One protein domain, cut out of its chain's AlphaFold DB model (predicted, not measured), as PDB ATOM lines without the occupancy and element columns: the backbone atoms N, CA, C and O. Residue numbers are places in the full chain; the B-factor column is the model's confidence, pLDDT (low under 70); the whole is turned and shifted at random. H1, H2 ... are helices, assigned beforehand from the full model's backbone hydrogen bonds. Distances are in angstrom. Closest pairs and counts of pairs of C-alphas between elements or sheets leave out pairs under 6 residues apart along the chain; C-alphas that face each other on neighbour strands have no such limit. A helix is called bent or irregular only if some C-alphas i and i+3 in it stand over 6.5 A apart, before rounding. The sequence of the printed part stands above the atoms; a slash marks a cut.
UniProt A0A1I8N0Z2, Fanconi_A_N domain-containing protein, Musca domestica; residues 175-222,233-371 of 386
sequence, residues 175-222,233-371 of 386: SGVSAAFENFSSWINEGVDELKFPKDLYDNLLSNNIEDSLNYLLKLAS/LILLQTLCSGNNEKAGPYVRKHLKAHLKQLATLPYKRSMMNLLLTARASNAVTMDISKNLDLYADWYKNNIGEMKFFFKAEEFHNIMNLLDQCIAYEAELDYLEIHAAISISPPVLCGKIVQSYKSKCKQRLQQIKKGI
ATOM      1  N   SER A 175       1.470 -31.825  40.354       94.50
ATOM      2  CA  SER A 175       1.148 -31.573  38.959       94.50
ATOM      3  C   SER A 175       0.706 -30.123  38.778       94.50
ATOM      4  O   SER A 175      -0.126 -29.628  39.540       94.50
ATOM      5  N   GLY A 176       1.236 -29.432  37.767       94.06
ATOM      6  CA  GLY A 176       0.840 -28.064  37.420       94.06
ATOM      7  C   GLY A 176      -0.511 -27.983  36.700       94.06
ATOM      8  O   GLY A 176      -1.083 -28.991  36.296       94.06
ATOM      9  N   VAL A 177      -1.012 -26.760  36.506       93.69
ATOM     10  CA  VAL A 177      -2.307 -26.536  35.841       93.69
ATOM     11  C   VAL A 177      -2.297 -26.989  34.377       93.69
ATOM     12  O   VAL A 177      -3.275 -27.567  33.927       93.69
ATOM     13  N   SER A 178      -1.186 -26.817  33.651       93.44
ATOM     14  CA  SER A 178      -1.066 -27.286  32.262       93.44
ATOM     15  C   SER A 178      -1.225 -28.802  32.161       93.44
ATOM     16  O   SER A 178      -2.053 -29.277  31.391       93.44
ATOM     17  N   ALA A 179      -0.523 -29.550  33.021       95.50
ATOM     18  CA  ALA A 179      -0.645 -31.004  33.095       95.50
ATOM     19  C   ALA A 179      -2.085 -31.440  33.411       95.50
ATOM     20  O   ALA A 179      -2.546 -32.447  32.881       95.50
ATOM     21  N   ALA A 180      -2.806 -30.659  34.221       96.50
ATOM     22  CA  ALA A 180      -4.199 -30.926  34.553       96.50
ATOM     23  C   ALA A 180      -5.157 -30.769  33.372       96.50
ATOM     24  O   ALA A 180      -6.101 -31.542  33.269       96.50
ATOM     25  N   PHE A 181      -4.926 -29.808  32.475       95.88
ATOM     26  CA  PHE A 181      -5.700 -29.716  31.234       95.88
ATOM     27  C   PHE A 181      -5.311 -30.793  30.219       95.88
ATOM     28  O   PHE A 181      -6.170 -31.244  29.467       95.88
ATOM     29  N   GLU A 182      -4.038 -31.190  30.184       94.19
ATOM     30  CA  GLU A 182      -3.520 -32.189  29.243       94.19
ATOM     31  C   GLU A 182      -3.933 -33.623  29.568       94.19
ATOM     32  O   GLU A 182      -4.120 -34.414  28.648       94.19
ATOM     33  N   ASN A 183      -4.059 -33.950  30.854       95.69
ATOM     34  CA  ASN A 183      -4.320 -35.309  31.332       95.69
ATOM     35  C   ASN A 183      -5.682 -35.436  32.022       95.69
ATOM     36  O   ASN A 183      -5.916 -36.423  32.718       95.69
ATOM     37  N   PHE A 184      -6.572 -34.450  31.859       95.62
ATOM     38  CA  PHE A 184      -7.833 -34.378  32.595       95.62
ATOM     39  C   PHE A 184      -8.633 -35.679  32.476       95.62
ATOM     40  O   PHE A 184      -8.957 -36.294  33.492       95.62
ATOM     41  N   SER A 185      -8.922 -36.119  31.247       93.50
ATOM     42  CA  SER A 185      -9.750 -37.307  31.021       93.50
ATOM     43  C   SER A 185      -9.052 -38.568  31.534       93.50
ATOM     44  O   SER A 185      -9.695 -39.428  32.127       93.50
ATOM     45  N   SER A 186      -7.725 -38.649  31.375       94.06
ATOM     46  CA  SER A 186      -6.923 -39.767  31.881       94.06
ATOM     47  C   SER A 186      -7.028 -39.894  33.398       94.06
ATOM     48  O   SER A 186      -7.310 -40.978  33.890       94.06
ATOM     49  N   TRP A 187      -6.842 -38.801  34.140       95.50
ATOM     50  CA  TRP A 187      -6.869 -38.825  35.607       95.50
ATOM     51  C   TRP A 187      -8.266 -39.065  36.175       95.50
ATOM     52  O   TRP A 187      -8.415 -39.747  37.184       95.50
ATOM     53  N   ILE A 188      -9.295 -38.510  35.536       94.25
ATOM     54  CA  ILE A 188     -10.691 -38.738  35.917       94.25
ATOM     55  C   ILE A 188     -11.079 -40.207  35.718       94.25
ATOM     56  O   ILE A 188     -11.726 -40.786  36.586       94.25
ATOM     57  N   ASN A 189     -10.653 -40.831  34.617       90.38
ATOM     58  CA  ASN A 189     -10.914 -42.251  34.379       90.38
ATOM     59  C   ASN A 189     -10.084 -43.141  35.316       90.38
ATOM     60  O   ASN A 189     -10.641 -44.050  35.919       90.38
ATOM     61  N   GLU A 190      -8.802 -42.828  35.535       89.31
ATOM     62  CA  GLU A 190      -7.941 -43.502  36.524       89.31
ATOM     63  C   GLU A 190      -8.594 -43.497  37.921       89.31
ATOM     64  O   GLU A 190      -8.705 -44.533  38.577       89.31
ATOM     65  N   GLY A 191      -9.123 -42.347  38.357       84.38
ATOM     66  CA  GLY A 191      -9.832 -42.212  39.632       84.38
ATOM     67  C   GLY A 191     -11.103 -43.062  39.752       84.38
ATOM     68  O   GLY A 191     -11.464 -43.483  40.853       84.38
ATOM     69  N   VAL A 192     -11.794 -43.327  38.640       82.19
ATOM     70  CA  VAL A 192     -13.030 -44.124  38.619       82.19
ATOM     71  C   VAL A 192     -12.746 -45.609  38.448       82.19
ATOM     72  O   VAL A 192     -13.370 -46.411  39.138       82.19
ATOM     73  N   ASP A 193     -11.836 -45.988  37.565       78.88
ATOM     74  CA  ASP A 193     -11.692 -47.378  37.129       78.88
ATOM     75  C   ASP A 193     -10.528 -48.097  37.817       78.88
ATOM     76  O   ASP A 193     -10.599 -49.306  38.038       78.88
ATOM     77  N   GLU A 194      -9.480 -47.367  38.207       81.75
ATOM     78  CA  GLU A 194      -8.210 -47.957  38.644       81.75
ATOM     79  C   GLU A 194      -7.945 -47.736  40.140       81.75
ATOM     80  O   GLU A 194      -7.469 -48.634  40.837       81.75
ATOM     81  N   LEU A 195      -8.301 -46.562  40.671       86.75
ATOM     82  CA  LEU A 195      -7.984 -46.198  42.050       86.75
ATOM     83  C   LEU A 195      -9.113 -46.555  43.023       86.75
ATOM     84  O   LEU A 195     -10.123 -45.860  43.149       86.75
ATOM     85  N   LYS A 196      -8.894 -47.620  43.798       92.00
ATOM     86  CA  LYS A 196      -9.776 -48.015  44.908       92.00
ATOM     87  C   LYS A 196      -9.617 -47.099  46.133       92.00
ATOM     88  O   LYS A 196     -10.609 -46.696  46.735       92.00
ATOM     89  N   PHE A 197      -8.384 -46.709  46.458       93.38
ATOM     90  CA  PHE A 197      -8.054 -45.968  47.682       93.38
ATOM     91  C   PHE A 197      -8.851 -44.656  47.891       93.38
ATOM     92  O   PHE A 197      -9.402 -44.479  48.979       93.38
ATOM     93  N   PRO A 198      -9.000 -43.745  46.903       94.06
ATOM     94  CA  PRO A 198      -9.796 -42.526  47.088       94.06
ATOM     95  C   PRO A 198     -11.263 -42.802  47.450       94.06
ATOM     96  O   PRO A 198     -11.848 -42.072  48.254       94.06
ATOM     97  N   LYS A 199     -11.847 -43.877  46.901       93.94
ATOM     98  CA  LYS A 199     -13.216 -44.313  47.214       93.94
ATOM     99  C   LYS A 199     -13.305 -44.882  48.625       93.94
ATOM    100  O   LYS A 199     -14.187 -44.478  49.378       93.94
ATOM    101  N   ASP A 200     -12.348 -45.720  49.019       95.50
ATOM    102  CA  ASP A 200     -12.280 -46.252  50.382       95.50
ATOM    103  C   ASP A 200     -12.116 -45.120  51.412       95.50
ATOM    104  O   ASP A 200     -12.747 -45.142  52.471       95.50
ATOM    105  N   LEU A 201     -11.322 -44.086  51.108       96.44
ATOM    106  CA  LEU A 201     -11.196 -42.907  51.970       96.44
ATOM    107  C   LEU A 201     -12.525 -42.146  52.075       96.44
ATOM    108  O   LEU A 201     -12.918 -41.730  53.170       96.44
ATOM    109  N   TYR A 202     -13.239 -41.986  50.959       96.38
ATOM    110  CA  TYR A 202     -14.571 -41.392  50.959       96.38
ATOM    111  C   TYR A 202     -15.549 -42.180  51.845       96.38
ATOM    112  O   TYR A 202     -16.159 -41.599  52.749       96.38
ATOM    113  N   ASP A 203     -15.642 -43.494  51.645       95.75
ATOM    114  CA  ASP A 203     -16.585 -44.370  52.341       95.75
ATOM    115  C   ASP A 203     -16.280 -44.512  53.834       95.75
ATOM    116  O   ASP A 203     -17.198 -44.635  54.656       95.75
ATOM    117  N   ASN A 204     -15.000 -44.475  54.214       96.38
ATOM    118  CA  ASN A 204     -14.586 -44.636  55.601       96.38
ATOM    119  C   ASN A 204     -14.562 -43.311  56.376       96.38
ATOM    120  O   ASN A 204     -14.897 -43.319  57.561       96.38
ATOM    121  N   LEU A 205     -14.247 -42.177  55.737       96.56
ATOM    122  CA  LEU A 205     -14.017 -40.907  56.441       96.56
ATOM    123  C   LEU A 205     -14.917 -39.748  55.984       96.56
ATOM    124  O   LEU A 205     -15.481 -39.045  56.826       96.56
ATOM    125  N   LEU A 206     -15.069 -39.533  54.675       96.44
ATOM    126  CA  LEU A 206     -15.593 -38.264  54.136       96.44
ATOM    127  C   LEU A 206     -17.120 -38.234  53.968       96.44
ATOM    128  O   LEU A 206     -17.724 -37.165  54.056       96.44
ATOM    129  N   SER A 207     -17.764 -39.386  53.763       94.38
ATOM    130  CA  SER A 207     -19.170 -39.491  53.336       94.38
ATOM    131  C   SER A 207     -20.195 -38.795  54.249       94.38
ATOM    132  O   SER A 207     -21.266 -38.393  53.793       94.38
ATOM    133  N   ASN A 208     -19.891 -38.631  55.541       92.88
ATOM    134  CA  ASN A 208     -20.788 -37.973  56.502       92.88
ATOM    135  C   ASN A 208     -20.536 -36.464  56.631       92.88
ATOM    136  O   ASN A 208     -21.392 -35.758  57.155       92.88
ATOM    137  N   ASN A 209     -19.404 -35.971  56.124       93.50
ATOM    138  CA  ASN A 209     -18.945 -34.586  56.252       93.50
ATOM    139  C   ASN A 209     -18.620 -33.997  54.869       93.50
ATOM    140  O   ASN A 209     -17.599 -33.336  54.674       93.50
ATOM    141  N   ILE A 210     -19.471 -34.288  53.878       94.50
ATOM    142  CA  ILE A 210     -19.249 -33.926  52.469       94.50
ATOM    143  C   ILE A 210     -19.087 -32.415  52.293       94.50
ATOM    144  O   ILE A 210     -18.180 -31.985  51.590       94.50
ATOM    145  N   GLU A 211     -19.935 -31.603  52.931       93.94
ATOM    146  CA  GLU A 211     -19.875 -30.142  52.790       93.94
ATOM    147  C   GLU A 211     -18.576 -29.564  53.358       93.94
ATOM    148  O   GLU A 211     -17.929 -28.765  52.685       93.94
ATOM    149  N   ASP A 212     -18.147 -30.006  54.544       94.38
ATOM    150  CA  ASP A 212     -16.878 -29.576  55.146       94.38
ATOM    151  C   ASP A 212     -15.671 -30.034  54.320       94.38
ATOM    152  O   ASP A 212     -14.732 -29.263  54.103       94.38
ATOM    153  N   SER A 213     -15.725 -31.263  53.800       96.19
ATOM    154  CA  SER A 213     -14.689 -31.823  52.926       96.19
ATOM    155  C   SER A 213     -14.572 -31.024  51.626       96.19
ATOM    156  O   SER A 213     -13.473 -30.637  51.236       96.19
ATOM    157  N   LEU A 214     -15.703 -30.712  50.981       96.69
ATOM    158  CA  LEU A 214     -15.749 -29.891  49.770       96.69
ATOM    159  C   LEU A 214     -15.287 -28.459  50.038       96.69
ATOM    160  O   LEU A 214     -14.500 -27.924  49.260       96.69
ATOM    161  N   ASN A 215     -15.745 -27.840  51.129       95.19
ATOM    162  CA  ASN A 215     -15.345 -26.489  51.517       95.19
ATOM    163  C   ASN A 215     -13.823 -26.378  51.631       95.19
ATOM    164  O   ASN A 215     -13.205 -25.469  51.074       95.19
ATOM    165  N   TYR A 216     -13.216 -27.334  52.335       96.62
ATOM    166  CA  TYR A 216     -11.777 -27.369  52.513       96.62
ATOM    167  C   TYR A 216     -11.044 -27.648  51.199       96.62
ATOM    168  O   TYR A 216     -10.156 -26.882  50.827       96.62
ATOM    169  N   LEU A 217     -11.467 -28.669  50.448       97.06
ATOM    170  CA  LEU A 217     -10.851 -29.036  49.174       97.06
ATOM    171  C   LEU A 217     -10.858 -27.867  48.174       97.06
ATOM    172  O   LEU A 217      -9.831 -27.544  47.579       97.06
ATOM    173  N   LEU A 218     -11.994 -27.180  48.021       95.94
ATOM    174  CA  LEU A 218     -12.131 -26.029  47.120       95.94
ATOM    175  C   LEU A 218     -11.280 -24.832  47.576       95.94
ATOM    176  O   LEU A 218     -10.716 -24.112  46.743       95.94
ATOM    177  N   LYS A 219     -11.124 -24.637  48.892       94.94
ATOM    178  CA  LYS A 219     -10.230 -23.615  49.450       94.94
ATOM    179  C   LYS A 219      -8.765 -23.888  49.096       94.94
ATOM    180  O   LYS A 219      -8.061 -22.942  48.748       94.94
ATOM    181  N   LEU A 220      -8.310 -25.144  49.128       93.56
ATOM    182  CA  LEU A 220      -6.918 -25.502  48.804       93.56
ATOM    183  C   LEU A 220      -6.541 -25.125  47.368       93.56
ATOM    184  O   LEU A 220      -5.480 -24.551  47.138       93.56
ATOM    185  N   ALA A 221      -7.436 -25.351  46.405       90.44
ATOM    186  CA  ALA A 221      -7.181 -24.992  45.009       90.44
ATOM    187  C   ALA A 221      -7.182 -23.472  44.748       90.44
ATOM    188  O   ALA A 221      -6.762 -23.021  43.679       90.44
ATOM    189  N   SER A 222      -7.640 -22.674  45.718       86.38
ATOM    190  CA  SER A 222      -7.612 -21.208  45.663       86.38
ATOM    191  C   SER A 222      -6.279 -20.613  46.138       86.38
ATOM    192  O   SER A 222      -6.079 -19.405  46.019       86.38
ATOM    193  N   LEU A 233      -8.565 -33.206  41.594       97.69
ATOM    194  CA  LEU A 233      -9.642 -33.497  40.648       97.69
ATOM    195  C   LEU A 233     -10.296 -34.846  40.949       97.69
ATOM    196  O   LEU A 233     -11.523 -34.913  41.013       97.69
ATOM    197  N   ILE A 234      -9.491 -35.878  41.220       96.69
ATOM    198  CA  ILE A 234      -9.977 -37.214  41.593       96.69
ATOM    199  C   ILE A 234     -10.812 -37.147  42.876       96.69
ATOM    200  O   ILE A 234     -11.908 -37.708  42.938       96.69
ATOM    201  N   LEU A 235     -10.353 -36.427  43.903       97.19
ATOM    202  CA  LEU A 235     -11.086 -36.333  45.164       97.19
ATOM    203  C   LEU A 235     -12.376 -35.514  45.022       97.19
ATOM    204  O   LEU A 235     -13.409 -35.898  45.572       97.19
ATOM    205  N   LEU A 236     -12.346 -34.420  44.252       97.38
ATOM    206  CA  LEU A 236     -13.540 -33.629  43.953       97.38
ATOM    207  C   LEU A 236     -14.586 -34.480  43.225       97.38
ATOM    208  O   LEU A 236     -15.758 -34.474  43.604       97.38
ATOM    209  N   GLN A 237     -14.158 -35.243  42.219       95.88
ATOM    210  CA  GLN A 237     -15.013 -36.173  41.492       95.88
ATOM    211  C   GLN A 237     -15.581 -37.257  42.418       95.88
ATOM    212  O   GLN A 237     -16.778 -37.543  42.377       95.88
ATOM    213  N   THR A 238     -14.750 -37.828  43.292       95.56
ATOM    214  CA  THR A 238     -15.152 -38.862  44.258       95.56
ATOM    215  C   THR A 238     -16.232 -38.339  45.209       95.56
ATOM    216  O   THR A 238     -17.268 -38.977  45.389       95.56
ATOM    217  N   LEU A 239     -16.062 -37.130  45.754       95.94
ATOM    218  CA  LEU A 239     -17.068 -36.492  46.612       95.94
ATOM    219  C   LEU A 239     -18.380 -36.211  45.862       95.94
ATOM    220  O   LEU A 239     -19.464 -36.422  46.408       95.94
ATOM    221  N   CYS A 240     -18.296 -35.740  44.612       95.12
ATOM    222  CA  CYS A 240     -19.480 -35.430  43.806       95.12
ATOM    223  C   CYS A 240     -20.236 -36.688  43.358       95.12
ATOM    224  O   CYS A 240     -21.467 -36.686  43.347       95.12
ATOM    225  N   SER A 241     -19.523 -37.763  43.018       92.88
ATOM    226  CA  SER A 241     -20.112 -39.047  42.613       92.88
ATOM    227  C   SER A 241     -20.693 -39.825  43.794       92.88
ATOM    228  O   SER A 241     -21.774 -40.397  43.668       92.88
ATOM    229  N   GLY A 242     -20.039 -39.789  44.958       90.56
ATOM    230  CA  GLY A 242     -20.483 -40.512  46.146       90.56
ATOM    231  C   GLY A 242     -21.806 -40.009  46.735       90.56
ATOM    232  O   GLY A 242     -22.557 -40.796  47.313       90.56
ATOM    233  N   ASN A 243     -22.117 -38.711  46.608       91.38
ATOM    234  CA  ASN A 243     -23.404 -38.142  47.029       91.38
ATOM    235  C   ASN A 243     -23.719 -36.823  46.302       91.38
ATOM    236  O   ASN A 243     -23.597 -35.725  46.856       91.38
ATOM    237  N   ASN A 244     -24.170 -36.927  45.052       89.75
ATOM    238  CA  ASN A 244     -24.483 -35.759  44.228       89.75
ATOM    239  C   ASN A 244     -25.665 -34.923  44.764       89.75
ATOM    240  O   ASN A 244     -25.748 -33.724  44.493       89.75
ATOM    241  N   GLU A 245     -26.573 -35.519  45.544       91.44
ATOM    242  CA  GLU A 245     -27.700 -34.790  46.144       91.44
ATOM    243  C   GLU A 245     -27.224 -33.710  47.121       91.44
ATOM    244  O   GLU A 245     -27.747 -32.596  47.105       91.44
ATOM    245  N   LYS A 246     -26.191 -34.010  47.923       93.31
ATOM    246  CA  LYS A 246     -25.557 -33.040  48.827       93.31
ATOM    247  C   LYS A 246     -24.453 -32.234  48.141       93.31
ATOM    248  O   LYS A 246     -24.434 -31.007  48.235       93.31
ATOM    249  N   ALA A 247     -23.548 -32.900  47.423       94.88
ATOM    250  CA  ALA A 247     -22.382 -32.261  46.815       94.88
ATOM    251  C   ALA A 247     -22.758 -31.303  45.672       94.88
ATOM    252  O   ALA A 247     -22.248 -30.184  45.593       94.88
ATOM    253  N   GLY A 248     -23.689 -31.706  44.802       93.31
ATOM    254  CA  GLY A 248     -24.049 -30.969  43.594       93.31
ATOM    255  C   GLY A 248     -24.531 -29.536  43.862       93.31
ATOM    256  O   GLY A 248     -23.986 -28.598  43.270       93.31
ATOM    257  N   PRO A 249     -25.529 -29.305  44.741       94.62
ATOM    258  CA  PRO A 249     -25.963 -27.954  45.100       94.62
ATOM    259  C   PRO A 249     -24.838 -27.093  45.683       94.62
ATOM    260  O   PRO A 249     -24.725 -25.916  45.325       94.62
ATOM    261  N   TYR A 250     -23.992 -27.681  46.534       95.44
ATOM    262  CA  TYR A 250     -22.867 -26.995  47.162       95.44
ATOM    263  C   TYR A 250     -21.853 -26.511  46.115       95.44
ATOM    264  O   TYR A 250     -21.550 -25.316  46.043       95.44
ATOM    265  N   VAL A 251     -21.393 -27.407  45.235       96.38
ATOM    266  CA  VAL A 251     -20.408 -27.074  44.195       96.38
ATOM    267  C   VAL A 251     -20.983 -26.098  43.169       96.38
ATOM    268  O   VAL A 251     -20.313 -25.134  42.800       96.38
ATOM    269  N   ARG A 252     -22.253 -26.246  42.761       95.44
ATOM    270  CA  ARG A 252     -22.911 -25.271  41.868       95.44
ATOM    271  C   ARG A 252     -22.947 -23.868  42.473       95.44
ATOM    272  O   ARG A 252     -22.698 -22.891  41.764       95.44
ATOM    273  N   LYS A 253     -23.241 -23.752  43.774       95.88
ATOM    274  CA  LYS A 253     -23.210 -22.469  44.492       95.88
ATOM    275  C   LYS A 253     -21.797 -21.882  44.504       95.88
ATOM    276  O   LYS A 253     -21.650 -20.693  44.216       95.88
ATOM    277  N   HIS A 254     -20.785 -22.704  44.785       96.25
ATOM    278  CA  HIS A 254     -19.381 -22.295  44.773       96.25
ATOM    279  C   HIS A 254     -18.941 -21.789  43.391       96.25
ATOM    280  O   HIS A 254     -18.518 -20.642  43.277       96.25
ATOM    281  N   LEU A 255     -19.136 -22.579  42.329       97.06
ATOM    282  CA  LEU A 255     -18.762 -22.212  40.955       97.06
ATOM    283  C   LEU A 255     -19.450 -20.920  40.495       97.06
ATOM    284  O   LEU A 255     -18.822 -20.066  39.876       97.06
ATOM    285  N   LYS A 256     -20.732 -20.727  40.835       96.19
ATOM    286  CA  LYS A 256     -21.455 -19.492  40.497       96.19
ATOM    287  C   LYS A 256     -20.900 -18.274  41.238       96.19
ATOM    288  O   LYS A 256     -20.819 -17.194  40.655       96.19
ATOM    289  N   ALA A 257     -20.546 -18.422  42.515       95.75
ATOM    290  CA  ALA A 257     -19.919 -17.352  43.287       95.75
ATOM    291  C   ALA A 257     -18.521 -17.017  42.744       95.75
ATOM    292  O   ALA A 257     -18.197 -15.847  42.553       95.75
ATOM    293  N   HIS A 258     -17.737 -18.044  42.416       95.88
ATOM    294  CA  HIS A 258     -16.390 -17.927  41.867       95.88
ATOM    295  C   HIS A 258     -16.379 -17.270  40.480       95.88
ATOM    296  O   HIS A 258     -15.599 -16.351  40.241       95.88
ATOM    297  N   LEU A 259     -17.315 -17.636  39.598       96.94
ATOM    298  CA  LEU A 259     -17.488 -16.987  38.296       96.94
ATOM    299  C   LEU A 259     -17.853 -15.500  38.438       96.94
ATOM    300  O   LEU A 259     -17.315 -14.662  37.718       96.94
ATOM    301  N   LYS A 260     -18.734 -15.150  39.385       96.50
ATOM    302  CA  LYS A 260     -19.049 -13.742  39.677       96.50
ATOM    303  C   LYS A 260     -17.830 -12.974  40.176       96.50
ATOM    304  O   LYS A 260     -17.602 -11.858  39.730       96.50
ATOM    305  N   GLN A 261     -17.036 -13.578  41.058       95.81
ATOM    306  CA  GLN A 261     -15.797 -12.976  41.542       95.81
ATOM    307  C   GLN A 261     -14.810 -12.727  40.394       95.81
ATOM    308  O   GLN A 261     -14.241 -11.644  40.318       95.81
ATOM    309  N   LEU A 262     -14.649 -13.685  39.477       96.50
ATOM    310  CA  LEU A 262     -13.790 -13.555  38.294       96.50
ATOM    311  C   LEU A 262     -14.224 -12.437  37.342       96.50
ATOM    312  O   LEU A 262     -13.380 -11.838  36.680       96.50
ATOM    313  N   ALA A 263     -15.523 -12.147  37.270       96.38
ATOM    314  CA  ALA A 263     -16.034 -11.070  36.432       96.38
ATOM    315  C   ALA A 263     -15.621  -9.683  36.958       96.38
ATOM    316  O   ALA A 263     -15.402  -8.764  36.167       96.38
ATOM    317  N   THR A 264     -15.475  -9.548  38.281       95.56
ATOM    318  CA  THR A 264     -15.037  -8.315  38.958       95.56
ATOM    319  C   THR A 264     -13.518  -8.240  39.135       95.56
ATOM    320  O   THR A 264     -12.936  -7.168  39.017       95.56
ATOM    321  N   LEU A 265     -12.868  -9.371  39.421       94.88
ATOM    322  CA  LEU A 265     -11.433  -9.493  39.689       94.88
ATOM    323  C   LEU A 265     -10.832 -10.549  38.749       94.88
ATOM    324  O   LEU A 265     -10.669 -11.712  39.136       94.88
ATOM    325  N   PRO A 266     -10.544 -10.176  37.490       93.81
ATOM    326  CA  PRO A 266     -10.127 -11.134  36.485       93.81
ATOM    327  C   PRO A 266      -8.729 -11.678  36.772       93.81
ATOM    328  O   PRO A 266      -7.749 -10.938  36.819       93.81
ATOM    329  N   TYR A 267      -8.626 -13.000  36.914       93.69
ATOM    330  CA  TYR A 267      -7.355 -13.682  37.131       93.69
ATOM    331  C   TYR A 267      -7.313 -15.021  36.385       93.69
ATOM    332  O   TYR A 267      -8.105 -15.928  36.655       93.69
ATOM    333  N   LYS A 268      -6.365 -15.158  35.444       94.38
ATOM    334  CA  LYS A 268      -6.256 -16.301  34.513       94.38
ATOM    335  C   LYS A 268      -6.252 -17.651  35.232       94.38
ATOM    336  O   LYS A 268      -6.999 -18.554  34.869       94.38
ATOM    337  N   ARG A 269      -5.444 -17.790  36.285       92.44
ATOM    338  CA  ARG A 269      -5.321 -19.053  37.032       92.44
ATOM    339  C   ARG A 269      -6.599 -19.433  37.770       92.44
ATOM    340  O   ARG A 269      -6.933 -20.609  37.852       92.44
ATOM    341  N   SER A 270      -7.333 -18.440  38.258       94.31
ATOM    342  CA  SER A 270      -8.623 -18.647  38.913       94.31
ATOM    343  C   SER A 270      -9.702 -19.076  37.905       94.31
ATOM    344  O   SER A 270     -10.498 -19.955  38.217       94.31
ATOM    345  N   MET A 271      -9.658 -18.584  36.656       96.69
ATOM    346  CA  MET A 271     -10.499 -19.109  35.567       96.69
ATOM    347  C   MET A 271     -10.147 -20.560  35.212       96.69
ATOM    348  O   MET A 271     -11.036 -21.393  35.065       96.69
ATOM    349  N   MET A 272      -8.856 -20.885  35.118       95.75
ATOM    350  CA  MET A 272      -8.408 -22.264  34.892       95.75
ATOM    351  C   MET A 272      -8.898 -23.212  35.995       95.75
ATOM    352  O   MET A 272      -9.396 -24.293  35.690       95.75
ATOM    353  N   ASN A 273      -8.839 -22.775  37.259       95.75
ATOM    354  CA  ASN A 273      -9.434 -23.502  38.376       95.75
ATOM    355  C   ASN A 273     -10.941 -23.702  38.170       95.75
ATOM    356  O   ASN A 273     -11.396 -24.841  38.190       95.75
ATOM    357  N   LEU A 274     -11.696 -22.632  37.900       97.31
ATOM    358  CA  LEU A 274     -13.140 -22.719  37.672       97.31
ATOM    359  C   LEU A 274     -13.484 -23.776  36.608       97.31
ATOM    360  O   LEU A 274     -14.386 -24.586  36.818       97.31
ATOM    361  N   LEU A 275     -12.762 -23.782  35.482       97.69
ATOM    362  CA  LEU A 275     -12.988 -24.728  34.388       97.69
ATOM    363  C   LEU A 275     -12.699 -26.173  34.806       97.69
ATOM    364  O   LEU A 275     -13.554 -27.030  34.591       97.69
ATOM    365  N   LEU A 276     -11.545 -26.450  35.420       97.50
ATOM    366  CA  LEU A 276     -11.178 -27.803  35.860       97.50
ATOM    367  C   LEU A 276     -12.119 -28.326  36.955       97.50
ATOM    368  O   LEU A 276     -12.604 -29.454  36.869       97.50
ATOM    369  N   THR A 277     -12.457 -27.481  37.929       97.44
ATOM    370  CA  THR A 277     -13.415 -27.782  39.003       97.44
ATOM    371  C   THR A 277     -14.802 -28.078  38.437       97.44
ATOM    372  O   THR A 277     -15.455 -29.041  38.844       97.44
ATOM    373  N   ALA A 278     -15.256 -27.297  37.454       97.94
ATOM    374  CA  ALA A 278     -16.517 -27.552  36.769       97.94
ATOM    375  C   ALA A 278     -16.502 -28.875  35.994       97.94
ATOM    376  O   ALA A 278     -17.500 -29.586  36.009       97.94
ATOM    377  N   ARG A 279     -15.395 -29.248  35.346       97.31
ATOM    378  CA  ARG A 279     -15.303 -30.548  34.663       97.31
ATOM    379  C   ARG A 279     -15.353 -31.704  35.657       97.31
ATOM    380  O   ARG A 279     -16.209 -32.571  35.524       97.31
ATOM    381  N   ALA A 280     -14.497 -31.686  36.680       97.06
ATOM    382  CA  ALA A 280     -14.391 -32.781  37.647       97.06
ATOM    383  C   ALA A 280     -15.685 -32.979  38.450       97.06
ATOM    384  O   ALA A 280     -16.132 -34.105  38.638       97.06
ATOM    385  N   SER A 281     -16.345 -31.890  38.856       96.38
ATOM    386  CA  SER A 281     -17.618 -31.973  39.588       96.38
ATOM    387  C   SER A 281     -18.816 -32.428  38.747       96.38
ATOM    388  O   SER A 281     -19.825 -32.830  39.320       96.38
ATOM    389  N   ASN A 282     -18.722 -32.386  37.413       95.75
ATOM    390  CA  ASN A 282     -19.733 -32.946  36.509       95.75
ATOM    391  C   ASN A 282     -19.375 -34.361  36.016       95.75
ATOM    392  O   ASN A 282     -20.232 -35.039  35.454       95.75
ATOM    393  N   ALA A 283     -18.153 -34.844  36.270       94.12
ATOM    394  CA  ALA A 283     -17.696 -36.187  35.911       94.12
ATOM    395  C   ALA A 283     -18.164 -37.262  36.915       94.12
ATOM    396  O   ALA A 283     -17.377 -38.040  37.441       94.12
ATOM    397  N   VAL A 284     -19.456 -37.288  37.237       88.75
ATOM    398  CA  VAL A 284     -19.991 -38.049  38.385       88.75
ATOM    399  C   VAL A 284     -20.465 -39.462  38.050       88.75
ATOM    400  O   VAL A 284     -20.967 -40.161  38.928       88.75
ATOM    401  N   THR A 285     -20.358 -39.885  36.792       85.56
ATOM    402  CA  THR A 285     -20.819 -41.204  36.337       85.56
ATOM    403  C   THR A 285     -19.714 -41.967  35.612       85.56
ATOM    404  O   THR A 285     -18.751 -41.365  35.149       85.56
ATOM    405  N   MET A 286     -19.870 -43.287  35.473       84.06
ATOM    406  CA  MET A 286     -18.989 -44.110  34.624       84.06
ATOM    407  C   MET A 286     -19.226 -43.877  33.119       84.06
ATOM    408  O   MET A 286     -18.494 -44.397  32.286       84.06
ATOM    409  N   ASP A 287     -20.260 -43.115  32.748       89.62
ATOM    410  CA  ASP A 287     -20.576 -42.799  31.357       89.62
ATOM    411  C   ASP A 287     -19.949 -41.453  30.970       89.62
ATOM    412  O   ASP A 287     -20.409 -40.380  31.375       89.62
ATOM    413  N   ILE A 288     -18.891 -41.519  30.160       90.00
ATOM    414  CA  ILE A 288     -18.161 -40.345  29.666       90.00
ATOM    415  C   ILE A 288     -19.090 -39.404  28.887       90.00
ATOM    416  O   ILE A 288     -19.015 -38.190  29.073       90.00
ATOM    417  N   SER A 289     -20.003 -39.935  28.068       92.56
ATOM    418  CA  SER A 289     -20.911 -39.104  27.261       92.56
ATOM    419  C   SER A 289     -21.854 -38.318  28.164       92.56
ATOM    420  O   SER A 289     -22.004 -37.108  28.018       92.56
ATOM    421  N   LYS A 290     -22.404 -38.981  29.185       94.31
ATOM    422  CA  LYS A 290     -23.249 -38.324  30.186       94.31
ATOM    423  C   LYS A 290     -22.488 -37.261  30.982       94.31
ATOM    424  O   LYS A 290     -23.039 -36.201  31.272       94.31
ATOM    425  N   ASN A 291     -21.230 -37.518  31.338       94.19
ATOM    426  CA  ASN A 291     -20.385 -36.537  32.027       94.19
ATOM    427  C   ASN A 291     -20.118 -35.297  31.152       94.19
ATOM    428  O   ASN A 291     -20.148 -34.167  31.647       94.19
ATOM    429  N   LEU A 292     -19.885 -35.500  29.851       96.25
ATOM    430  CA  LEU A 292     -19.729 -34.421  28.875       96.25
ATOM    431  C   LEU A 292     -21.021 -33.612  28.719       96.25
ATOM    432  O   LEU A 292     -20.955 -32.382  28.729       96.25
ATOM    433  N   ASP A 293     -22.185 -34.265  28.670       97.31
ATOM    434  CA  ASP A 293     -23.491 -33.594  28.626       97.31
ATOM    435  C   ASP A 293     -23.734 -32.738  29.878       97.31
ATOM    436  O   ASP A 293     -24.131 -31.576  29.774       97.31
ATOM    437  N   LEU A 294     -23.417 -33.257  31.070       96.44
ATOM    438  CA  LEU A 294     -23.520 -32.502  32.326       96.44
ATOM    439  C   LEU A 294     -22.615 -31.261  32.325       96.44
ATOM    440  O   LEU A 294     -23.029 -30.175  32.745       96.44
ATOM    441  N   TYR A 295     -21.384 -31.393  31.821       97.94
ATOM    442  CA  TYR A 295     -20.495 -30.247  31.658       97.94
ATOM    443  C   TYR A 295     -21.007 -29.258  30.603       97.94
ATOM    444  O   TYR A 295     -20.929 -28.045  30.816       97.94
ATOM    445  N   ALA A 296     -21.555 -29.742  29.486       98.25
ATOM    446  CA  ALA A 296     -22.151 -28.912  28.446       98.25
ATOM    447  C   ALA A 296     -23.332 -28.097  28.991       98.25
ATOM    448  O   ALA A 296     -23.400 -26.886  28.764       98.25
ATOM    449  N   ASP A 297     -24.207 -28.713  29.784       97.94
ATOM    450  CA  ASP A 297     -25.299 -28.026  30.473       97.94
ATOM    451  C   ASP A 297     -24.776 -26.969  31.447       97.94
ATOM    452  O   ASP A 297     -25.251 -25.828  31.454       97.94
ATOM    453  N   TRP A 298     -23.753 -27.299  32.244       97.75
ATOM    454  CA  TRP A 298     -23.111 -26.319  33.117       97.75
ATOM    455  C   TRP A 298     -22.539 -25.141  32.316       97.75
ATOM    456  O   TRP A 298     -22.790 -23.983  32.666       97.75
ATOM    457  N   TYR A 299     -21.815 -25.411  31.228       98.31
ATOM    458  CA  TYR A 299     -21.192 -24.386  30.395       98.31
ATOM    459  C   TYR A 299     -22.250 -23.513  29.711       98.31
ATOM    460  O   TYR A 299     -22.135 -22.290  29.705       98.31
ATOM    461  N   LYS A 300     -23.336 -24.096  29.197       97.88
ATOM    462  CA  LYS A 300     -24.469 -23.351  28.634       97.88
ATOM    463  C   LYS A 300     -25.091 -22.407  29.661       97.88
ATOM    464  O   LYS A 300     -25.214 -21.214  29.391       97.88
ATOM    465  N   ASN A 301     -25.416 -22.917  30.846       96.19
ATOM    466  CA  ASN A 301     -26.131 -22.157  31.871       96.19
ATOM    467  C   ASN A 301     -25.269 -21.066  32.529       96.19
ATOM    468  O   ASN A 301     -25.798 -20.055  32.985       96.19
ATOM    469  N   ASN A 302     -23.946 -21.255  32.601       96.75
ATOM    470  CA  ASN A 302     -23.051 -20.323  33.295       96.75
ATOM    471  C   ASN A 302     -22.232 -19.439  32.348       96.75
ATOM    472  O   ASN A 302     -21.998 -18.282  32.681       96.75
ATOM    473  N   ILE A 303     -21.829 -19.948  31.179       97.38
ATOM    474  CA  ILE A 303     -21.050 -19.221  30.162       97.38
ATOM    475  C   ILE A 303     -21.941 -18.804  28.981       97.38
ATOM    476  O   ILE A 303     -21.937 -17.647  28.564       97.38
ATOM    477  N   GLY A 304     -22.765 -19.713  28.456       95.94
ATOM    478  CA  GLY A 304     -23.661 -19.430  27.326       95.94
ATOM    479  C   GLY A 304     -24.682 -18.318  27.607       95.94
ATOM    480  O   GLY A 304     -24.992 -17.492  26.743       95.94
ATOM    481  N   GLU A 305     -25.161 -18.258  28.847       95.12
ATOM    482  CA  GLU A 305     -26.228 -17.365  29.306       95.12
ATOM    483  C   GLU A 305     -25.724 -16.156  30.119       95.12
ATOM    484  O   GLU A 305     -26.508 -15.433  30.735       95.12
ATOM    485  N   MET A 306     -24.420 -15.859  30.065       94.31
ATOM    486  CA  MET A 306     -23.785 -14.783  30.843       94.31
ATOM    487  C   MET A 306     -24.427 -13.400  30.697       94.31
ATOM    488  O   MET A 306     -24.418 -12.637  31.662       94.31
ATOM    489  N   LYS A 307     -25.022 -13.062  29.542       92.38
ATOM    490  CA  LYS A 307     -25.691 -11.759  29.352       92.38
ATOM    491  C   LYS A 307     -26.800 -11.473  30.368       92.38
ATOM    492  O   LYS A 307     -27.153 -10.315  30.554       92.38
ATOM    493  N   PHE A 308     -27.387 -12.507  30.970       91.31
ATOM    494  CA  PHE A 308     -28.457 -12.349  31.953       91.31
ATOM    495  C   PHE A 308     -27.920 -12.088  33.364       91.31
ATOM    496  O   PHE A 308     -28.680 -11.688  34.242       91.31
ATOM    497  N   PHE A 309     -26.622 -12.308  33.587       90.81
ATOM    498  CA  PHE A 309     -25.989 -12.227  34.903       90.81
ATOM    499  C   PHE A 309     -24.917 -11.138  35.002       90.81
ATOM    500  O   PHE A 309     -24.631 -10.703  36.115       90.81
ATOM    501  N   PHE A 310     -24.352 -10.701  33.873       94.81
ATOM    502  CA  PHE A 310     -23.223  -9.774  33.822       94.81
ATOM    503  C   PHE A 310     -23.493  -8.537  32.968       94.81
ATOM    504  O   PHE A 310     -24.139  -8.597  31.918       94.81
ATOM    505  N   LYS A 311     -22.928  -7.409  33.404       94.62
ATOM    506  CA  LYS A 311     -22.817  -6.180  32.609       94.62
ATOM    507  C   LYS A 311     -21.799  -6.364  31.478       94.62
ATOM    508  O   LYS A 311     -21.033  -7.320  31.459       94.62
ATOM    509  N   ALA A 312     -21.762  -5.421  30.536       94.81
ATOM    510  CA  ALA A 312     -20.877  -5.503  29.369       94.81
ATOM    511  C   ALA A 312     -19.382  -5.626  29.736       94.81
ATOM    512  O   ALA A 312     -18.673  -6.413  29.118       94.81
ATOM    513  N   GLU A 313     -18.919  -4.890  30.750       95.12
ATOM    514  CA  GLU A 313     -17.530  -4.945  31.232       95.12
ATOM    515  C   GLU A 313     -17.202  -6.291  31.892       95.12
ATOM    516  O   GLU A 313     -16.250  -6.959  31.506       95.12
ATOM    517  N   GLU A 314     -18.051  -6.742  32.816       96.56
ATOM    518  CA  GLU A 314     -17.954  -8.054  33.469       96.56
ATOM    519  C   GLU A 314     -17.947  -9.200  32.442       96.56
ATOM    520  O   GLU A 314     -17.126 -10.114  32.514       96.56
ATOM    521  N   PHE A 315     -18.815  -9.120  31.431       97.38
ATOM    522  CA  PHE A 315     -18.845 -10.060  30.314       97.38
ATOM    523  C   PHE A 315     -17.528 -10.036  29.526       97.38
ATOM    524  O   PHE A 315     -16.990 -11.089  29.189       97.38
ATOM    525  N   HIS A 316     -16.990  -8.847  29.245       96.44
ATOM    526  CA  HIS A 316     -15.718  -8.689  28.542       96.44
ATOM    527  C   HIS A 316     -14.554  -9.305  29.331       96.44
ATOM    528  O   HIS A 316     -13.748 -10.032  28.750       96.44
ATOM    529  N   ASN A 317     -14.518  -9.100  30.651       97.56
ATOM    530  CA  ASN A 317     -13.520  -9.696  31.542       97.56
ATOM    531  C   ASN A 317     -13.536 -11.226  31.461       97.56
ATOM    532  O   ASN A 317     -12.492 -11.839  31.231       97.56
ATOM    533  N   ILE A 318     -14.715 -11.850  31.566       98.19
ATOM    534  CA  ILE A 318     -14.832 -13.309  31.455       98.19
ATOM    535  C   ILE A 318     -14.419 -13.804  30.065       98.19
ATOM    536  O   ILE A 318     -13.663 -14.769  29.963       98.19
ATOM    537  N   MET A 319     -14.853 -13.138  28.994       97.94
ATOM    538  CA  MET A 319     -14.481 -13.529  27.631       97.94
ATOM    539  C   MET A 319     -12.968 -13.444  27.389       97.94
ATOM    540  O   MET A 319     -12.406 -14.345  26.769       97.94
ATOM    541  N   ASN A 320     -12.299 -12.410  27.908       97.44
ATOM    542  CA  ASN A 320     -10.844 -12.275  27.825       97.44
ATOM    543  C   ASN A 320     -10.119 -13.389  28.591       97.44
ATOM    544  O   ASN A 320      -9.107 -13.902  28.117       97.44
ATOM    545  N   LEU A 321     -10.629 -13.789  29.760       98.00
ATOM    546  CA  LEU A 321     -10.068 -14.905  30.524       98.00
ATOM    547  C   LEU A 321     -10.247 -16.240  29.797       98.00
ATOM    548  O   LEU A 321      -9.303 -17.026  29.734       98.00
ATOM    549  N   LEU A 322     -11.429 -16.492  29.228       98.00
ATOM    550  CA  LEU A 322     -11.693 -17.696  28.438       98.00
ATOM    551  C   LEU A 322     -10.764 -17.778  27.222       98.00
ATOM    552  O   LEU A 322     -10.210 -18.840  26.959       98.00
ATOM    553  N   ASP A 323     -10.548 -16.662  26.523       97.00
ATOM    554  CA  ASP A 323      -9.612 -16.570  25.396       97.00
ATOM    555  C   ASP A 323      -8.173 -16.932  25.812       97.00
ATOM    556  O   ASP A 323      -7.523 -17.756  25.171       97.00
ATOM    557  N   GLN A 324      -7.704 -16.408  26.950       95.75
ATOM    558  CA  GLN A 324      -6.387 -16.749  27.504       95.75
ATOM    559  C   GLN A 324      -6.247 -18.231  27.892       95.75
ATOM    560  O   GLN A 324      -5.135 -18.759  27.880       95.75
ATOM    561  N   CYS A 325      -7.346 -18.907  28.238       96.44
ATOM    562  CA  CYS A 325      -7.324 -20.318  28.628       96.44
ATOM    563  C   CYS A 325      -7.246 -21.278  27.427       96.44
ATOM    564  O   CYS A 325      -6.810 -22.411  27.606       96.44
ATOM    565  N   ILE A 326      -7.590 -20.842  26.202       95.19
ATOM    566  CA  ILE A 326      -7.623 -21.708  25.000       95.19
ATOM    567  C   ILE A 326      -6.287 -22.424  24.762       95.19
ATOM    568  O   ILE A 326      -6.273 -23.562  24.299       95.19
ATOM    569  N   ALA A 327      -5.161 -21.775  25.071       91.38
ATOM    570  CA  ALA A 327      -3.832 -22.350  24.866       91.38
ATOM    571  C   ALA A 327      -3.587 -23.628  25.691       91.38
ATOM    572  O   ALA A 327      -2.831 -24.492  25.248       91.38
ATOM    573  N   TYR A 328      -4.248 -23.753  26.845       92.81
ATOM    574  CA  TYR A 328      -4.144 -24.910  27.735       92.81
ATOM    575  C   TYR A 328      -5.084 -26.045  27.323       92.81
ATOM    576  O   TYR A 328      -4.854 -27.187  27.692       92.81
ATOM    577  N   GLU A 329      -6.122 -25.762  26.534       92.12
ATOM    578  CA  GLU A 329      -7.070 -26.785  26.101       92.12
ATOM    579  C   GLU A 329      -6.377 -27.823  25.210       92.12
ATOM    580  O   GLU A 329      -5.826 -27.503  24.145       92.12
ATOM    581  N   ALA A 330      -6.405 -29.072  25.673       89.19
ATOM    582  CA  ALA A 330      -5.807 -30.234  25.020       89.19
ATOM    583  C   ALA A 330      -6.828 -31.357  24.760       89.19
ATOM    584  O   ALA A 330      -6.647 -32.146  23.834       89.19
ATOM    585  N   GLU A 331      -7.917 -31.387  25.528       92.06
ATOM    586  CA  GLU A 331      -8.999 -32.365  25.413       92.06
ATOM    587  C   GLU A 331     -10.003 -31.946  24.331       92.06
ATOM    588  O   GLU A 331     -10.614 -30.873  24.406       92.06
ATOM    589  N   LEU A 332     -10.182 -32.799  23.317       93.00
ATOM    590  CA  LEU A 332     -11.039 -32.503  22.166       93.00
ATOM    591  C   LEU A 332     -12.494 -32.285  22.579       93.00
ATOM    592  O   LEU A 332     -13.067 -31.262  22.211       93.00
ATOM    593  N   ASP A 333     -13.063 -33.188  23.377       94.69
ATOM    594  CA  ASP A 333     -14.493 -33.182  23.700       94.69
ATOM    595  C   ASP A 333     -14.908 -31.908  24.451       94.69
ATOM    596  O   ASP A 333     -15.886 -31.240  24.104       94.69
ATOM    597  N   TYR A 334     -14.104 -31.487  25.431       95.56
ATOM    598  CA  TYR A 334     -14.348 -30.250  26.173       95.56
ATOM    599  C   TYR A 334     -14.226 -29.006  25.288       95.56
ATOM    600  O   TYR A 334     -15.037 -28.081  25.394       95.56
ATOM    601  N   LEU A 335     -13.247 -28.976  24.381       95.44
ATOM    602  CA  LEU A 335     -13.078 -27.853  23.465       95.44
ATOM    603  C   LEU A 335     -14.168 -27.822  22.376       95.44
ATOM    604  O   LEU A 335     -14.555 -26.742  21.923       95.44
ATOM    605  N   GLU A 336     -14.715 -28.975  21.981       96.75
ATOM    606  CA  GLU A 336     -15.879 -29.064  21.091       96.75
ATOM    607  C   GLU A 336     -17.120 -28.455  21.746       96.75
ATOM    608  O   GLU A 336     -17.785 -27.624  21.122       96.75
ATOM    609  N   ILE A 337     -17.359 -28.741  23.029       97.75
ATOM    610  CA  ILE A 337     -18.405 -28.088  23.833       97.75
ATOM    611  C   ILE A 337     -18.206 -26.564  23.836       97.75
ATOM    612  O   ILE A 337     -19.130 -25.801  23.524       97.75
ATOM    613  N   HIS A 338     -16.980 -26.105  24.116       96.88
ATOM    614  CA  HIS A 338     -16.639 -24.677  24.128       96.88
ATOM    615  C   HIS A 338     -16.811 -24.019  22.764       96.88
ATOM    616  O   HIS A 338     -17.131 -22.836  22.710       96.88
ATOM    617  N   ALA A 339     -16.626 -24.735  21.656       96.19
ATOM    618  CA  ALA A 339     -16.834 -24.207  20.311       96.19
ATOM    619  C   ALA A 339     -18.317 -24.217  19.898       96.19
ATOM    620  O   ALA A 339     -18.766 -23.282  19.229       96.19
ATOM    621  N   ALA A 340     -19.080 -25.233  20.306       96.38
ATOM    622  CA  ALA A 340     -20.443 -25.484  19.842       96.38
ATOM    623  C   ALA A 340     -21.513 -24.678  20.593       96.38
ATOM    624  O   ALA A 340     -22.431 -24.147  19.967       96.38
ATOM    625  N   ILE A 341     -21.402 -24.540  21.920       97.06
ATOM    626  CA  ILE A 341     -22.455 -23.904  22.730       97.06
ATOM    627  C   ILE A 341     -22.588 -22.418  22.401       97.06
ATOM    628  O   ILE A 341     -21.628 -21.664  22.515       97.06
ATOM    629  N   SER A 342     -23.780 -21.943  22.050       95.69
ATOM    630  CA  SER A 342     -23.989 -20.513  21.797       95.69
ATOM    631  C   SER A 342     -23.743 -19.669  23.055       95.69
ATOM    632  O   SER A 342     -24.246 -19.992  24.128       95.69
ATOM    633  N   ILE A 343     -22.993 -18.570  22.914       97.12
ATOM    634  CA  ILE A 343     -22.823 -17.560  23.965       97.12
ATOM    635  C   ILE A 343     -23.614 -16.335  23.544       97.12
ATOM    636  O   ILE A 343     -23.304 -15.708  22.532       97.12
ATOM    637  N   SER A 344     -24.639 -16.000  24.319       93.50
ATOM    638  CA  SER A 344     -25.462 -14.828  24.064       93.50
ATOM    639  C   SER A 344     -24.735 -13.564  24.539       93.50
ATOM    640  O   SER A 344     -24.527 -13.426  25.745       93.50
ATOM    641  N   PRO A 345     -24.368 -12.625  23.648       93.19
ATOM    642  CA  PRO A 345     -23.639 -11.426  24.042       93.19
ATOM    643  C   PRO A 345     -24.586 -10.294  24.481       93.19
ATOM    644  O   PRO A 345     -25.690 -10.169  23.940       93.19
ATOM    645  N   PRO A 346     -24.148  -9.411  25.395       92.19
ATOM    646  CA  PRO A 346     -24.697  -8.065  25.523       92.19
ATOM    647  C   PRO A 346     -24.529  -7.250  24.229       92.19
ATOM    648  O   PRO A 346     -23.769  -7.611  23.323       92.19
ATOM    649  N   VAL A 347     -25.229  -6.117  24.145       88.06
ATOM    650  CA  VAL A 347     -25.137  -5.191  23.004       88.06
ATOM    651  C   VAL A 347     -23.674  -4.766  22.798       88.06
ATOM    652  O   VAL A 347     -22.972  -4.479  23.760       88.06
ATOM    653  N   LEU A 348     -23.205  -4.769  21.543       87.38
ATOM    654  CA  LEU A 348     -21.812  -4.503  21.123       87.38
ATOM    655  C   LEU A 348     -20.750  -5.551  21.524       87.38
ATOM    656  O   LEU A 348     -19.624  -5.475  21.036       87.38
ATOM    657  N   CYS A 349     -21.086  -6.592  22.292       92.69
ATOM    658  CA  CYS A 349     -20.142  -7.658  22.666       92.69
ATOM    659  C   CYS A 349     -20.087  -8.832  21.662       92.69
ATOM    660  O   CYS A 349     -19.405  -9.827  21.895       92.69
ATOM    661  N   GLY A 350     -20.782  -8.754  20.521       93.19
ATOM    662  CA  GLY A 350     -20.836  -9.859  19.551       93.19
ATOM    663  C   GLY A 350     -19.478 -10.227  18.938       93.19
ATOM    664  O   GLY A 350     -19.179 -11.406  18.756       93.19
ATOM    665  N   LYS A 351     -18.620  -9.230  18.676       95.31
ATOM    666  CA  LYS A 351     -17.301  -9.448  18.055       95.31
ATOM    667  C   LYS A 351     -16.359 -10.272  18.936       95.31
ATOM    668  O   LYS A 351     -15.662 -11.141  18.419       95.31
ATOM    669  N   ILE A 352     -16.350 -10.037  20.254       96.12
ATOM    670  CA  ILE A 352     -15.469 -10.786  21.165       96.12
ATOM    671  C   ILE A 352     -15.891 -12.258  21.268       96.12
ATOM    672  O   ILE A 352     -15.036 -13.139  21.247       96.12
ATOM    673  N   VAL A 353     -17.201 -12.544  21.256       97.00
ATOM    674  CA  VAL A 353     -17.711 -13.924  21.208       97.00
ATOM    675  C   VAL A 353     -17.295 -14.617  19.912       97.00
ATOM    676  O   VAL A 353     -16.785 -15.734  19.953       97.00
ATOM    677  N   GLN A 354     -17.464 -13.959  18.762       95.75
ATOM    678  CA  GLN A 354     -17.055 -14.519  17.468       95.75
ATOM    679  C   GLN A 354     -15.548 -14.813  17.416       95.75
ATOM    680  O   GLN A 354     -15.156 -15.882  16.946       95.75
ATOM    681  N   SER A 355     -14.722 -13.901  17.940       96.69
ATOM    682  CA  SER A 355     -13.269 -14.079  18.045       96.69
ATOM    683  C   SER A 355     -12.910 -15.312  18.883       96.69
ATOM    684  O   SER A 355     -12.226 -16.208  18.388       96.69
ATOM    685  N   TYR A 356     -13.457 -15.413  20.100       97.88
ATOM    686  CA  TYR A 356     -13.262 -16.562  20.990       97.88
ATOM    687  C   TYR A 356     -13.646 -17.886  20.310       97.88
ATOM    688  O   TYR A 356     -12.846 -18.816  20.241       97.88
ATOM    689  N   LYS A 357     -14.837 -17.953  19.701       97.50
ATOM    690  CA  LYS A 357     -15.315 -19.157  19.002       97.50
ATOM    691  C   LYS A 357     -14.435 -19.554  17.821       97.50
ATOM    692  O   LYS A 357     -14.224 -20.745  17.592       97.50
ATOM    693  N   SER A 358     -13.933 -18.577  17.066       96.44
ATOM    694  CA  SER A 358     -12.996 -18.827  15.967       96.44
ATOM    695  C   SER A 358     -11.702 -19.459  16.483       96.44
ATOM    696  O   SER A 358     -11.254 -20.471  15.945       96.44
ATOM    697  N   LYS A 359     -11.156 -18.935  17.587       97.19
ATOM    698  CA  LYS A 359      -9.949 -19.472  18.225       97.19
ATOM    699  C   LYS A 359     -10.154 -20.878  18.791       97.19
ATOM    700  O   LYS A 359      -9.294 -21.727  18.575       97.19
ATOM    701  N   CYS A 360     -11.303 -21.176  19.405       96.94
ATOM    702  CA  CYS A 360     -11.635 -22.549  19.814       96.94
ATOM    703  C   CYS A 360     -11.626 -23.508  18.613       96.94
ATOM    704  O   CYS A 360     -10.995 -24.561  18.664       96.94
ATOM    705  N   LYS A 361     -12.261 -23.130  17.492       95.94
ATOM    706  CA  LYS A 361     -12.273 -23.942  16.259       95.94
ATOM    707  C   LYS A 361     -10.878 -24.118  15.660       95.94
ATOM    708  O   LYS A 361     -10.543 -25.210  15.205       95.94
ATOM    709  N   GLN A 362     -10.058 -23.070  15.671       95.19
ATOM    710  CA  GLN A 362      -8.671 -23.139  15.218       95.19
ATOM    711  C   GLN A 362      -7.858 -24.102  16.090       95.19
ATOM    712  O   GLN A 362      -7.147 -24.956  15.561       95.19
ATOM    713  N   ARG A 363      -7.999 -24.011  17.416       94.00
ATOM    714  CA  ARG A 363      -7.334 -24.908  18.362       94.00
ATOM    715  C   ARG A 363      -7.787 -26.361  18.186       94.00
ATOM    716  O   ARG A 363      -6.934 -27.240  18.116       94.00
ATOM    717  N   LEU A 364      -9.083 -26.617  17.984       94.31
ATOM    718  CA  LEU A 364      -9.599 -27.954  17.647       94.31
ATOM    719  C   LEU A 364      -8.914 -28.535  16.410       94.31
ATOM    720  O   LEU A 364      -8.494 -29.689  16.412       94.31
ATOM    721  N   GLN A 365      -8.769 -27.737  15.350       92.62
ATOM    722  CA  GLN A 365      -8.082 -28.177  14.136       92.62
ATOM    723  C   GLN A 365      -6.594 -28.457  14.373       92.62
ATOM    724  O   GLN A 365      -6.058 -29.378  13.764       92.62
ATOM    725  N   GLN A 366      -5.922 -27.687  15.236       91.62
ATOM    726  CA  GLN A 366      -4.522 -27.929  15.602       91.62
ATOM    727  C   GLN A 366      -4.358 -29.261  16.338       91.62
ATOM    728  O   GLN A 366      -3.521 -30.069  15.937       91.62
ATOM    729  N   ILE A 367      -5.195 -29.525  17.345       89.81
ATOM    730  CA  ILE A 367      -5.152 -30.773  18.119       89.81
ATOM    731  C   ILE A 367      -5.462 -31.971  17.209       89.81
ATOM    732  O   ILE A 367      -4.714 -32.945  17.215       89.81
ATOM    733  N   LYS A 368      -6.484 -31.876  16.341       89.38
ATOM    734  CA  LYS A 368      -6.822 -32.928  15.356       89.38
ATOM    735  C   LYS A 368      -5.694 -33.210  14.352       89.38
ATOM    736  O   LYS A 368      -5.625 -34.306  13.810       89.38
ATOM    737  N   LYS A 369      -4.804 -32.242  14.111       89.38
ATOM    738  CA  LYS A 369      -3.595 -32.393  13.282       89.38
ATOM    739  C   LYS A 369      -2.368 -32.881  14.071       89.38
ATOM    740  O   LYS A 369      -1.284 -32.944  13.502       89.38
ATOM    741  N   GLY A 370      -2.516 -33.202  15.357       80.06
ATOM    742  CA  GLY A 370      -1.432 -33.683  16.219       80.06
ATOM    743  C   GLY A 370      -0.547 -32.587  16.822       80.06
ATOM    744  O   GLY A 370       0.470 -32.901  17.433       80.06
ATOM    745  N   ILE A 371      -0.909 -31.306  16.686       73.31
ATOM    746  CA  ILE A 371      -0.149 -30.190  17.265       73.31
ATOM    747  C   ILE A 371      -0.607 -29.988  18.716       73.31
ATOM    748  O   ILE A 371      -1.605 -29.311  18.981       73.31
TER     749      ILE A 371
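Overview. This is residues 175 to 222 and 233 to 371 of the 386 residues of the protein "Fanconi_A_N domain-containing protein" of Musca domestica (UniProt A0A1I8N0Z2). The model is an array of helices with H7 near its middle: an up-and-down bundle of H4, H5, H6 and H7, each running against the one before it, has H2 and H3 packed on H5 at one end, and H9 crosses H7 toward the other. There H11 lies side by side with H9, H10 folds back along H11, and H8 packs on both H7 and H10. The printed part has 187 residues with eleven named helices, H1 to H11 in order, and no named strand; the class is all helix. It is compact, with a radius of gyration of the C-alphas of 16.5 A and spans of 53 by 37 by 27 A.

Arrangement. H1, residues 177 to 182, only just touches H7, residues 268 to 282, with 3 pairs of C-alphas within 8 A; H7 does so with residues 272 to 276 alone, and the closest C-alphas are Phe 181 and Leu 276, 7.4 A. H2, residues 184 to 194, touches H5, residues 233 to 242, with C-alphas Gly 191 and Ile 234 closest at 5.4 A. H3, residues 197 to 206, touches H5 at Lys 199 and Thr 238, closest C-alphas 6.5 A apart. H4, residues 210 to 220, touches H5 at a shallow tilt of 14 degrees, opposite ways, with C-alphas Ile 210 and Leu 239 closest at 6.8 A. H6, residues 244 to 264, and H7 form a helical hairpin at 19 degrees; their closest C-alphas are Leu 255 and Leu 274, 6.5 A. H8, residues 288 to 304, touches H7 with residues 291 to 298 alone, closest C-alphas Tyr 295 and Asn 282, 5.6 A. H9, residues 312 to 328, is about perpendicular to H7 at 78 degrees and touches it with residues 321 to 325 alone, closest C-alphas Leu 321 and Lys 268, 5.7 A. H10, residues 332 to 340, touches H8, with C-alphas Ile 337 and Ala 296 closest at 6.0 A. H11, residues 350 to 368, forms a hairpin with H10, closest C-alphas Lys 357 and Ala 339, 5.4 A, and touches H9 at 10 degrees, the same way, closest C-alphas Tyr 356 and Asp 323, 5.7 A. Every O i to N i+4 pair is within hydrogen-bond range in H1 to H5, H7, H8, H10 and H11; H6 has 15 of 17 and H9 11 of 13.

Along the chain. H1 begins at C-alpha 177 (-2.307, -26.536, 35.841), and H11 ends at C-alpha 368 (-6.822, -32.928, 15.356). H6 is 29.5 A long, H11 27.3 A and H9 25.7 A; H9 is only just irregular, with C-alphas 324 and 327 6.7 A apart.

Size, cuts and confidence. The two C-alphas farthest apart, Asn 204 and Leu 348, are 53.4 A apart. Residues 223 to 232 are not printed, and C-alphas 222 and 233 are 13.4 A apart across this cut. Of the links printed whole, none is long. Mean pLDDT of the printed part is 94.3, and no printed residue is under 70.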